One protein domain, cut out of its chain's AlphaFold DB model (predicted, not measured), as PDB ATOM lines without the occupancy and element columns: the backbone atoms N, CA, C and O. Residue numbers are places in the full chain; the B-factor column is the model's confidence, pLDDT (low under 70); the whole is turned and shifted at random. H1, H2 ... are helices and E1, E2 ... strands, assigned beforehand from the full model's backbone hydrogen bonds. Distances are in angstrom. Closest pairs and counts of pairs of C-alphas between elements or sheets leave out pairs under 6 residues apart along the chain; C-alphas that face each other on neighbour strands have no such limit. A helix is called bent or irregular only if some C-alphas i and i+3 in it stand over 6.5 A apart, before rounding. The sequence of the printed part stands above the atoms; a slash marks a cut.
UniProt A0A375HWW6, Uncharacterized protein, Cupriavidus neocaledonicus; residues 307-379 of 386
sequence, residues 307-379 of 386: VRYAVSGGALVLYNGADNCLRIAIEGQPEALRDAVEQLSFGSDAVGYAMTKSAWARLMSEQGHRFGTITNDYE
ATOM      1  N   VAL A 307     130.452 -14.118  13.526       86.19
ATOM      2  CA  VAL A 307     129.483 -14.920  12.758       86.19
ATOM      3  C   VAL A 307     130.238 -16.014  12.016       86.19
ATOM      4  O   VAL A 307     131.066 -15.725  11.152       86.19
ATOM      5  N   ARG A 308     129.966 -17.277  12.346       89.00
ATOM      6  CA  ARG A 308     130.643 -18.437  11.759       89.00
ATOM      7  C   ARG A 308     129.814 -19.048  10.640       89.00
ATOM      8  O   ARG A 308     128.658 -19.416  10.843       89.00
ATOM      9  N   TYR A 309     130.436 -19.225   9.482       88.69
ATOM     10  CA  TYR A 309     129.849 -19.866   8.316       88.69
ATOM     11  C   TYR A 309     130.535 -21.204   8.051       88.69
ATOM     12  O   TYR A 309     131.731 -21.246   7.757       88.69
ATOM     13  N   ALA A 310     129.781 -22.301   8.139       88.06
ATOM     14  CA  ALA A 310     130.293 -23.625   7.802       88.06
ATOM     15  C   ALA A 310     130.499 -23.758   6.286       88.06
ATOM     16  O   ALA A 310     129.638 -23.358   5.506       88.06
ATOM     17  N   VAL A 311     131.618 -24.347   5.867       87.56
ATOM     18  CA  VAL A 311     131.934 -24.626   4.457       87.56
ATOM     19  C   VAL A 311     132.569 -26.016   4.346       87.56
ATOM     20  O   VAL A 311     132.980 -26.608   5.343       87.56
ATOM     21  N   SER A 312     132.652 -26.582   3.141       83.19
ATOM     22  CA  SER A 312     133.309 -27.886   2.972       83.19
ATOM     23  C   SER A 312     134.800 -27.780   3.321       83.19
ATOM     24  O   SER A 312     135.498 -26.919   2.787       83.19
ATOM     25  N   GLY A 313     135.273 -28.623   4.245       81.81
ATOM     26  CA  GLY A 313     136.664 -28.628   4.720       81.81
ATOM     27  C   GLY A 313     137.000 -27.619   5.828       81.81
ATOM     28  O   GLY A 313     138.156 -27.570   6.249       81.81
ATOM     29  N   GLY A 314     136.038 -26.831   6.332       87.69
ATOM     30  CA  GLY A 314     136.337 -25.833   7.363       87.69
ATOM     31  C   GLY A 314     135.211 -24.852   7.692       87.69
ATOM     32  O   GLY A 314     134.023 -25.154   7.567       87.69
ATOM     33  N   ALA A 315     135.589 -23.649   8.119       87.44
ATOM     34  CA  ALA A 315     134.669 -22.533   8.323       87.44
ATOM     35  C   ALA A 315     135.340 -21.184   8.047       87.44
ATOM     36  O   ALA A 315     136.559 -21.047   8.149       87.44
ATOM     37  N   LEU A 316     134.521 -20.185   7.722       89.44
ATOM     38  CA  LEU A 316     134.917 -18.779   7.706       89.44
ATOM     39  C   LEU A 316     134.231 -18.072   8.875       89.44
ATOM     40  O   LEU A 316     133.009 -18.149   9.011       89.44
ATOM     41  N   VAL A 317     135.005 -17.391   9.718       88.44
ATOM     42  CA  VAL A 317     134.492 -16.675  10.893       88.44
ATOM     43  C   VAL A 317     134.666 -15.181  10.698       88.44
ATOM     44  O   VAL A 317     135.781 -14.700  10.507       88.44
ATOM     45  N   LEU A 318     133.553 -14.456  10.742       89.12
ATOM     46  CA  LEU A 318     133.497 -13.024  10.508       89.12
ATOM     47  C   LEU A 318     133.465 -12.258  11.817       89.12
ATOM     48  O   LEU A 318     132.554 -12.429  12.622       89.12
ATOM     49  N   TYR A 319     134.389 -11.319  11.952       82.44
ATOM     50  CA  TYR A 319     134.408 -10.340  13.024       82.44
ATOM     51  C   TYR A 319     134.226  -8.944  12.440       82.44
ATOM     52  O   TYR A 319     134.773  -8.604  11.386       82.44
ATOM     53  N   ASN A 320     133.446  -8.118  13.132       75.06
ATOM     54  CA  ASN A 320     133.256  -6.732  12.733       75.06
ATOM     55  C   ASN A 320     134.526  -5.934  13.068       75.06
ATOM     56  O   ASN A 320     134.941  -5.882  14.225       75.06
ATOM     57  N   GLY A 321     135.150  -5.343  12.053       64.56
ATOM     58  CA  GLY A 321     136.313  -4.475  12.206       64.56
ATOM     59  C   GLY A 321     135.929  -2.999  12.312       64.56
ATOM     60  O   GLY A 321     134.766  -2.616  12.160       64.56
ATOM     61  N   ALA A 322     136.932  -2.151  12.543       54.72
ATOM     62  CA  ALA A 322     136.786  -0.705  12.393       54.72
ATOM     63  C   ALA A 322     136.577  -0.316  10.912       54.72
ATOM     64  O   ALA A 322     136.876  -1.092  10.003       54.72
ATOM     65  N   ASP A 323     136.048   0.888  10.672       55.06
ATOM     66  CA  ASP A 323     135.974   1.521   9.344       55.06
ATOM     67  C   ASP A 323     135.280   0.697   8.246       55.06
ATOM     68  O   ASP A 323     135.666   0.713   7.078       55.06
ATOM     69  N   ASN A 324     134.197   0.000   8.612       59.19
ATOM     70  CA  ASN A 324     133.364  -0.790   7.696       59.19
ATOM     71  C   ASN A 324     134.087  -1.989   7.041       59.19
ATOM     72  O   ASN A 324     133.642  -2.522   6.018       59.19
ATOM     73  N   CYS A 325     135.180  -2.431   7.660       66.81
ATOM     74  CA  CYS A 325     135.918  -3.627   7.291       66.81
ATOM     75  C   CYS A 325     135.453  -4.838   8.105       66.81
ATOM     76  O   CYS A 325     134.955  -4.722   9.226       66.81
ATOM     77  N   LEU A 326     135.618  -6.015   7.519       79.69
ATOM     78  CA  LEU A 326     135.419  -7.306   8.153       79.69
ATOM     79  C   LEU A 326     136.768  -7.985   8.310       79.69
ATOM     80  O   LEU A 326     137.637  -7.894   7.441       79.69
ATOM     81  N   ARG A 327     136.910  -8.700   9.418       83.81
ATOM     82  CA  ARG A 327     138.020  -9.612   9.633       83.81
ATOM     83  C   ARG A 327     137.506 -11.033   9.487       83.81
ATOM     84  O   ARG A 327     136.470 -11.366  10.056       83.81
ATOM     85  N   ILE A 328     138.207 -11.840   8.709       87.25
ATOM     86  CA  ILE A 328     137.823 -13.205   8.372       87.25
ATOM     87  C   ILE A 328     138.916 -14.146   8.843       87.25
ATOM     88  O   ILE A 328     140.014 -14.167   8.285       87.25
ATOM     89  N   ALA A 329     138.603 -14.936   9.862       86.38
ATOM     90  CA  ALA A 329     139.427 -16.070  10.244       86.38
ATOM     91  C   ALA A 329     138.998 -17.307   9.446       86.38
ATOM     92  O   ALA A 329     137.809 -17.507   9.180       86.38
ATOM     93  N   ILE A 330     139.973 -18.128   9.063       84.00
ATOM     94  CA  ILE A 330     139.741 -19.396   8.373       84.00
ATOM     95  C   ILE A 330     140.022 -20.531   9.353       84.00
ATOM     96  O   ILE A 330     141.137 -20.652   9.853       84.00
ATOM     97  N   GLU A 331     139.027 -21.376   9.592       84.75
ATOM     98  CA  GLU A 331     139.173 -22.622  10.344       84.75
ATOM     99  C   GLU A 331     139.275 -23.803   9.379       84.75
ATOM    100  O   GLU A 331     138.490 -23.906   8.435       84.75
ATOM    101  N   GLY A 332     140.202 -24.727   9.636       80.75
ATOM    102  CA  GLY A 332     140.419 -25.890   8.776       80.75
ATOM    103  C   GLY A 332     141.048 -25.530   7.426       80.75
ATOM    104  O   GLY A 332     141.825 -24.581   7.309       80.75
ATOM    105  N   GLN A 333     140.730 -26.311   6.395       78.31
ATOM    106  CA  GLN A 333     141.298 -26.175   5.050       78.31
ATOM    107  C   GLN A 333     140.196 -26.078   3.984       78.31
ATOM    108  O   GLN A 333     140.008 -26.996   3.186       78.31
ATOM    109  N   PRO A 334     139.456 -24.956   3.924       80.56
ATOM    110  CA  PRO A 334     138.489 -24.721   2.861       80.56
ATOM    111  C   PRO A 334     139.202 -24.242   1.587       80.56
ATOM    112  O   PRO A 334     139.037 -23.094   1.174       80.56
ATOM    113  N   GLU A 335     140.014 -25.109   0.968       74.50
ATOM    114  CA  GLU A 335     140.844 -24.793  -0.215       74.50
ATOM    115  C   GLU A 335     140.039 -24.085  -1.313       74.50
ATOM    116  O   GLU A 335     140.458 -23.075  -1.864       74.50
ATOM    117  N   ALA A 336     138.808 -24.544  -1.532       71.81
ATOM    118  CA  ALA A 336     137.875 -24.001  -2.507       71.81
ATOM    119  C   ALA A 336     137.525 -22.507  -2.331       71.81
ATOM    120  O   ALA A 336     137.119 -21.871  -3.304       71.81
ATOM    121  N   LEU A 337     137.614 -21.970  -1.110       81.38
ATOM    122  CA  LEU A 337     137.279 -20.579  -0.781       81.38
ATOM    123  C   LEU A 337     138.487 -19.767  -0.313       81.38
ATOM    124  O   LEU A 337     138.402 -18.542  -0.311       81.38
ATOM    125  N   ARG A 338     139.595 -20.421   0.057       80.44
ATOM    126  CA  ARG A 338     140.824 -19.761   0.514       80.44
ATOM    127  C   ARG A 338     141.340 -18.771  -0.527       80.44
ATOM    128  O   ARG A 338     141.504 -17.605  -0.192       80.44
ATOM    129  N   ASP A 339     141.467 -19.197  -1.779       79.31
ATOM    130  CA  ASP A 339     141.960 -18.338  -2.863       79.31
ATOM    131  C   ASP A 339     141.046 -17.128  -3.100       79.31
ATOM    132  O   ASP A 339     141.512 -16.016  -3.327       79.31
ATOM    133  N   ALA A 340     139.726 -17.322  -3.009       80.12
ATOM    134  CA  ALA A 340     138.756 -16.243  -3.179       80.12
ATOM    135  C   ALA A 340     138.808 -15.244  -2.013       80.12
ATOM    136  O   ALA A 340     138.721 -14.036  -2.227       80.12
ATOM    137  N   VAL A 341     138.979 -15.736  -0.781       83.81
ATOM    138  CA  VAL A 341     139.189 -14.890   0.399       83.81
ATOM    139  C   VAL A 341     140.495 -14.118   0.258       83.81
ATOM    140  O   VAL A 341     140.488 -12.908   0.451       83.81
ATOM    141  N   GLU A 342     141.584 -14.769  -0.144       81.38
ATOM    142  CA  GLU A 342     142.889 -14.142  -0.373       81.38
ATOM    143  C   GLU A 342     142.823 -13.047  -1.444       81.38
ATOM    144  O   GLU A 342     143.263 -11.928  -1.200       81.38
ATOM    145  N   GLN A 343     142.189 -13.321  -2.588       77.62
ATOM    146  CA  GLN A 343     142.043 -12.359  -3.687       77.62
ATOM    147  C   GLN A 343     141.161 -11.151  -3.345       77.62
ATOM    148  O   GLN A 343     141.367 -10.060  -3.879       77.62
ATOM    149  N   LEU A 344     140.139 -11.347  -2.510       76.56
ATOM    150  CA  LEU A 344     139.186 -10.299  -2.133       76.56
ATOM    151  C   LEU A 344     139.607  -9.531  -0.873       76.56
ATOM    152  O   LEU A 344     138.977  -8.524  -0.528       76.56
ATOM    153  N   SER A 345     140.655  -9.991  -0.193       78.19
ATOM    154  CA  SER A 345     141.208  -9.346   0.993       78.19
ATOM    155  C   SER A 345     142.243  -8.295   0.619       78.19
ATOM    156  O   SER A 345     142.987  -8.438  -0.342       78.19
ATOM    157  N   PHE A 346     142.289  -7.217   1.396       66.88
ATOM    158  CA  PHE A 346     143.259  -6.129   1.229       66.88
ATOM    159  C   PHE A 346     144.448  -6.250   2.195       66.88
ATOM    160  O   PHE A 346     145.309  -5.375   2.235       66.88
ATOM    161  N   GLY A 347     144.481  -7.302   3.013       67.25
ATOM    162  CA  GLY A 347     145.584  -7.608   3.915       67.25
ATOM    163  C   GLY A 347     145.321  -8.875   4.718       67.25
ATOM    164  O   GLY A 347     144.176  -9.316   4.848       67.25
ATOM    165  N   SER A 348     146.379  -9.457   5.268       76.31
ATOM    166  CA  SER A 348     146.311 -10.586   6.192       76.31
ATOM    167  C   SER A 348     147.351 -10.437   7.297       76.31
ATOM    168  O   SER A 348     148.355  -9.741   7.141       76.31
ATOM    169  N   ASP A 349     147.090 -11.075   8.431       65.31
ATOM    170  CA  ASP A 349     148.025 -11.203   9.542       65.31
ATOM    171  C   ASP A 349     147.868 -12.575  10.221       65.31
ATOM    172  O   ASP A 349     147.157 -13.455   9.730       65.31
ATOM    173  N   ALA A 350     148.527 -12.762  11.368       62.38
ATOM    174  CA  ALA A 350     148.512 -14.018  12.117       62.38
ATOM    175  C   ALA A 350     147.110 -14.474  12.580       62.38
ATOM    176  O   ALA A 350     146.945 -15.635  12.942       62.38
ATOM    177  N   VAL A 351     146.103 -13.592  12.575       62.88
ATOM    178  CA  VAL A 351     144.747 -13.871  13.081       62.88
ATOM    179  C   VAL A 351     143.699 -13.864  11.953       62.88
ATOM    180  O   VAL A 351     142.512 -14.043  12.219       62.88
ATOM    181  N   GLY A 352     144.097 -13.666  10.692       79.06
ATOM    182  CA  GLY A 352     143.222 -13.841   9.529       79.06
ATOM    183  C   GLY A 352     143.336 -12.747   8.470       79.06
ATOM    184  O   GLY A 352     144.310 -12.000   8.407       79.06
ATOM    185  N   TYR A 353     142.318 -12.666   7.620       81.44
ATOM    186  CA  TYR A 353     142.256 -11.763   6.475       81.44
ATOM    187  C   TYR A 353     141.371 -10.553   6.760       81.44
ATOM    188  O   TYR A 353     140.368 -10.650   7.464       81.44
ATOM    189  N   ALA A 354     141.713  -9.408   6.187       78.56
ATOM    190  CA  ALA A 354     140.912  -8.198   6.244       78.56
ATOM    191  C   ALA A 354     140.296  -7.930   4.868       78.56
ATOM    192  O   ALA A 354     141.007  -7.782   3.874       78.56
ATOM    193  N   MET A 355     138.967  -7.851   4.802       78.12
ATOM    194  CA  MET A 355     138.245  -7.511   3.575       78.12
ATOM    195  C   MET A 355     137.077  -6.576   3.856       78.12
ATOM    196  O   MET A 355     136.610  -6.442   4.982       78.12
ATOM    197  N   THR A 356     136.594  -5.872   2.840       73.56
ATOM    198  CA  THR A 356     135.467  -4.948   3.032       73.56
ATOM    199  C   THR A 356     134.138  -5.699   3.119       73.56
ATOM    200  O   THR A 356     134.006  -6.795   2.574       73.56
ATOM    201  N   LYS A 357     133.104  -5.097   3.728       76.25
ATOM    202  CA  LYS A 357     131.738  -5.661   3.674       76.25
ATOM    203  C   LYS A 357     131.233  -5.859   2.241       76.25
ATOM    204  O   LYS A 357     130.499  -6.808   1.988       76.25
ATOM    205  N   SER A 358     131.654  -5.013   1.301       70.00
ATOM    206  CA  SER A 358     131.321  -5.150  -0.123       70.00
ATOM    207  C   SER A 358     132.063  -6.313  -0.785       70.00
ATOM    208  O   SER A 358     131.463  -7.053  -1.558       70.00
ATOM    209  N   ALA A 359     133.344  -6.519  -0.458       75.06
ATOM    210  CA  ALA A 359     134.106  -7.685  -0.908       75.06
ATOM    211  C   ALA A 359     133.508  -8.987  -0.354       75.06
ATOM    212  O   ALA A 359     133.360  -9.959  -1.088       75.06
ATOM    213  N   TRP A 360     133.055  -8.966   0.899       84.88
ATOM    214  CA  TRP A 360     132.291 -10.060   1.485       84.88
ATOM    215  C   TRP A 360     130.950 -10.290   0.779       84.88
ATOM    216  O   TRP A 360     130.633 -11.417   0.418       84.88
ATOM    217  N   ALA A 361     130.171  -9.237   0.516       76.38
ATOM    218  CA  ALA A 361     128.913  -9.355  -0.223       76.38
ATOM    219  C   ALA A 361     129.130  -9.936  -1.631       76.38
ATOM    220  O   ALA A 361     128.333 -10.749  -2.099       76.38
ATOM    221  N   ARG A 362     130.241  -9.574  -2.280       78.31
ATOM    222  CA  ARG A 362     130.658 -10.135  -3.564       78.31
ATOM    223  C   ARG A 362     131.040 -11.611  -3.447       78.31
ATOM    224  O   ARG A 362     130.535 -12.408  -4.230       78.31
ATOM    225  N   LEU A 363     131.834 -11.989  -2.443       84.62
ATOM    226  CA  LEU A 363     132.150 -13.391  -2.153       84.62
ATOM    227  C   LEU A 363     130.868 -14.209  -1.937       84.62
ATOM    228  O   LEU A 363     130.721 -15.289  -2.503       84.62
ATOM    229  N   MET A 364     129.907 -13.670  -1.183       83.25
ATOM    230  CA  MET A 364     128.609 -14.308  -0.948       83.25
ATOM    231  C   MET A 364     127.761 -14.404  -2.220       83.25
ATOM    232  O   MET A 364     127.071 -15.398  -2.417       83.25
ATOM    233  N   SER A 365     127.818 -13.411  -3.110       74.81
ATOM    234  CA  SER A 365     127.104 -13.455  -4.389       74.81
ATOM    235  C   SER A 365     127.714 -14.463  -5.368       74.81
ATOM    236  O   SER A 365     126.979 -15.133  -6.086       74.81
ATOM    237  N   GLU A 366     129.042 -14.560  -5.428       79.12
ATOM    238  CA  GLU A 366     129.756 -15.418  -6.383       79.12
ATOM    239  C   GLU A 366     129.853 -16.872  -5.889       79.12
ATOM    240  O   GLU A 366     129.757 -17.813  -6.676       79.12
ATOM    241  N   GLN A 367     130.014 -17.071  -4.579       83.12
ATOM    242  CA  GLN A 367     130.309 -18.369  -3.966       83.12
ATOM    243  C   GLN A 367     129.261 -18.814  -2.934       83.12
ATOM    244  O   GLN A 367     129.456 -19.829  -2.270       83.12
ATOM    245  N   GLY A 368     128.132 -18.107  -2.811       78.88
ATOM    246  CA  GLY A 368     127.096 -18.341  -1.791       78.88
ATOM    247  C   GLY A 368     126.581 -19.780  -1.697       78.88
ATOM    248  O   GLY A 368     126.284 -20.258  -0.608       78.88
ATOM    249  N   HIS A 369     126.562 -20.508  -2.815       78.81
ATOM    250  CA  HIS A 369     126.162 -21.920  -2.883       78.81
ATOM    251  C   HIS A 369     127.089 -22.881  -2.109       78.81
ATOM    252  O   HIS A 369     126.740 -24.042  -1.917       78.81
ATOM    253  N   ARG A 370     128.270 -22.419  -1.677       82.19
ATOM    254  CA  ARG A 370     129.260 -23.193  -0.906       82.19
ATOM    255  C   ARG A 370     129.170 -22.974   0.604       82.19
ATOM    256  O   ARG A 370     129.867 -23.657   1.352       82.19
ATOM    257  N   PHE A 371     128.339 -22.029   1.038       84.06
ATOM    258  CA  PHE A 371     128.131 -21.702   2.442       84.06
ATOM    259  C   PHE A 371     126.981 -22.540   3.008       84.06
ATOM    260  O   PHE A 371     125.891 -22.592   2.444       84.06
ATOM    261  N   GLY A 372     127.248 -23.220   4.120       81.94
ATOM    262  CA  GLY A 372     126.295 -24.030   4.865       81.94
ATOM    263  C   GLY A 372     125.728 -23.282   6.068       81.94
ATOM    264  O   GLY A 372     125.386 -22.103   5.996       81.94
ATOM    265  N   THR A 373     125.616 -23.982   7.196       86.88
ATOM    266  CA  THR A 373     125.015 -23.458   8.427       86.88
ATOM    267  C   THR A 373     125.721 -22.198   8.933       86.88
ATOM    268  O   THR A 373     126.951 -22.146   9.011       86.88
ATOM    269  N   ILE A 374     124.917 -21.209   9.333       88.44
ATOM    270  CA  ILE A 374     125.367 -19.951   9.934       88.44
ATOM    271  C   ILE A 374     125.155 -20.032  11.446       88.44
ATOM    272  O   ILE A 374     124.067 -20.375  11.900       88.44
ATOM    273  N   THR A 375     126.191 -19.713  12.218       84.81
ATOM    274  CA  THR A 375     126.136 -19.615  13.684       84.81
ATOM    275  C   THR A 375     126.449 -18.179  14.088       84.81
ATOM    276  O   THR A 375     127.551 -17.693  13.835       84.81
ATOM    277  N   ASN A 376     125.466 -17.496  14.674       81.75
ATOM    278  CA  ASN A 376     125.660 -16.171  15.260       81.75
ATOM    279  C   ASN A 376     126.291 -16.302  16.650       81.75
ATOM    280  O   ASN A 376     126.184 -17.355  17.275       81.75
ATOM    281  N   ASP A 377     126.919 -15.227  17.116       79.06
ATOM    282  CA  ASP A 377     127.543 -15.130  18.436       79.06
ATOM    283  C   ASP A 377     128.590 -16.220  18.730       79.06
ATOM    284  O   ASP A 377     128.685 -16.754  19.831       79.06
ATOM    285  N   TYR A 378     129.383 -16.564  17.715       75.12
ATOM    286  CA  TYR A 378     130.427 -17.575  17.814       75.12
ATOM    287  C   TYR A 378     131.631 -17.060  18.612       75.12
ATOM    288  O   TYR A 378     132.248 -16.057  18.243       75.12
ATOM    289  N   GLU A 379     131.997 -17.793  19.664       72.94
ATOM    290  CA  GLU A 379     133.236 -17.605  20.418       72.94
ATOM    291  C   GLU A 379     134.229 -18.726  20.067       72.94
ATOM    292  O   GLU A 379     133.843 -19.902  20.051       72.94
TER     293      GLU A 379
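Overview. This is residues 307 to 379 of the 386 residues of an uncharacterized protein of Cupriavidus neocaledonicus (UniProt A0A375HWW6). One strongly twisted antiparallel sheet of six strands has the helix H1 over one of its faces, and the helix H2 packs side by side with H1, running the opposite way, but stands at the sheet's level beside the strands and not over them; no named helix covers the other face. The strands' lines turn by 120 degrees from edge strand E4 to edge strand E6. The printed part has 73 residues, with E1, E2, E3, H1, E4, E5, H2 and E6 in order along it, and the sheet's order is E4, E5, E3, E2, E1, E6. The class is mixed, helices and strands; the whole is compact and rounded, with a radius of gyration of the C-alphas of 11.1 A and spans of 29 by 26 by 23 A.

Along the chain. E1, residues 307 to 311, begins at C-alpha 307 (129.483, -14.920, 12.758) and is 13.0 A long. E2, residues 314 to 320, is 20.1 A long, and E3, residues 325 to 332, is 22.8 A. H1, residues 335 to 344, is 14.7 A long and begins at C-alpha 335 (140.844, -24.793, -0.215). E4 has residues 347 to 349, 7.1 A, and E5 residues 352 to 356, 13.5 A. H2, residues 357 to 370, is 18.3 A long. E6, residues 371 to 378, is 16.1 A long and ends at C-alpha 378 (130.427, -17.575, 17.814).

Arrangement. E1, E2 and E3 form a meander, each strand the antiparallel neighbour of the one before. In the hairpin of E1 and E2, N 309 and O 316 are 2.8 A apart, within hydrogen-bond range; in that of E2 and E3, N 317 and O 329 are at 2.9 A. E6 is antiparallel to E1, with N 308 and O 375 at 2.9 A. E5 is antiparallel to E3, with N 328 and O 353 at 2.8 A, and forms a hairpin with E4, with N 354 and O 347 at 2.8 A. E3, H1 and E4 make a split strand-helix-strand unit, two strands running the same way with E5 between them; its crossover is right-handed. H1 is on the sheet at a height of 8.4 A, over E2 and only just over E3, where 3 of its C-alphas fall. H1 and H2 touch, closest at the C-alphas of Leu 344 and Ala 359, 5.8 A apart, at a shallow tilt of 21 degrees, opposite ways. H2 is on the sheet, at the sheet's level with a height of 2.2 A. Both helices are irregular, H1 only just: C-alphas 336 and 339 are 7.0 A apart, and C-alphas 366 and 369 in H2 are 8.2 A apart. O i to N i+4 pairs within hydrogen-bond range number 4 of 6 in H1 and 8 of 10 in H2.

Size, cuts and confidence. The two C-alphas farthest apart, those of Gly 313 and Asp 323, are 30.5 A apart. The printed part has no cut, and its links between elements are tight. The mean pLDDT of the printed part is 78.7; residues 321 to 325, 346 to 347 and 349 to 351 are under 70.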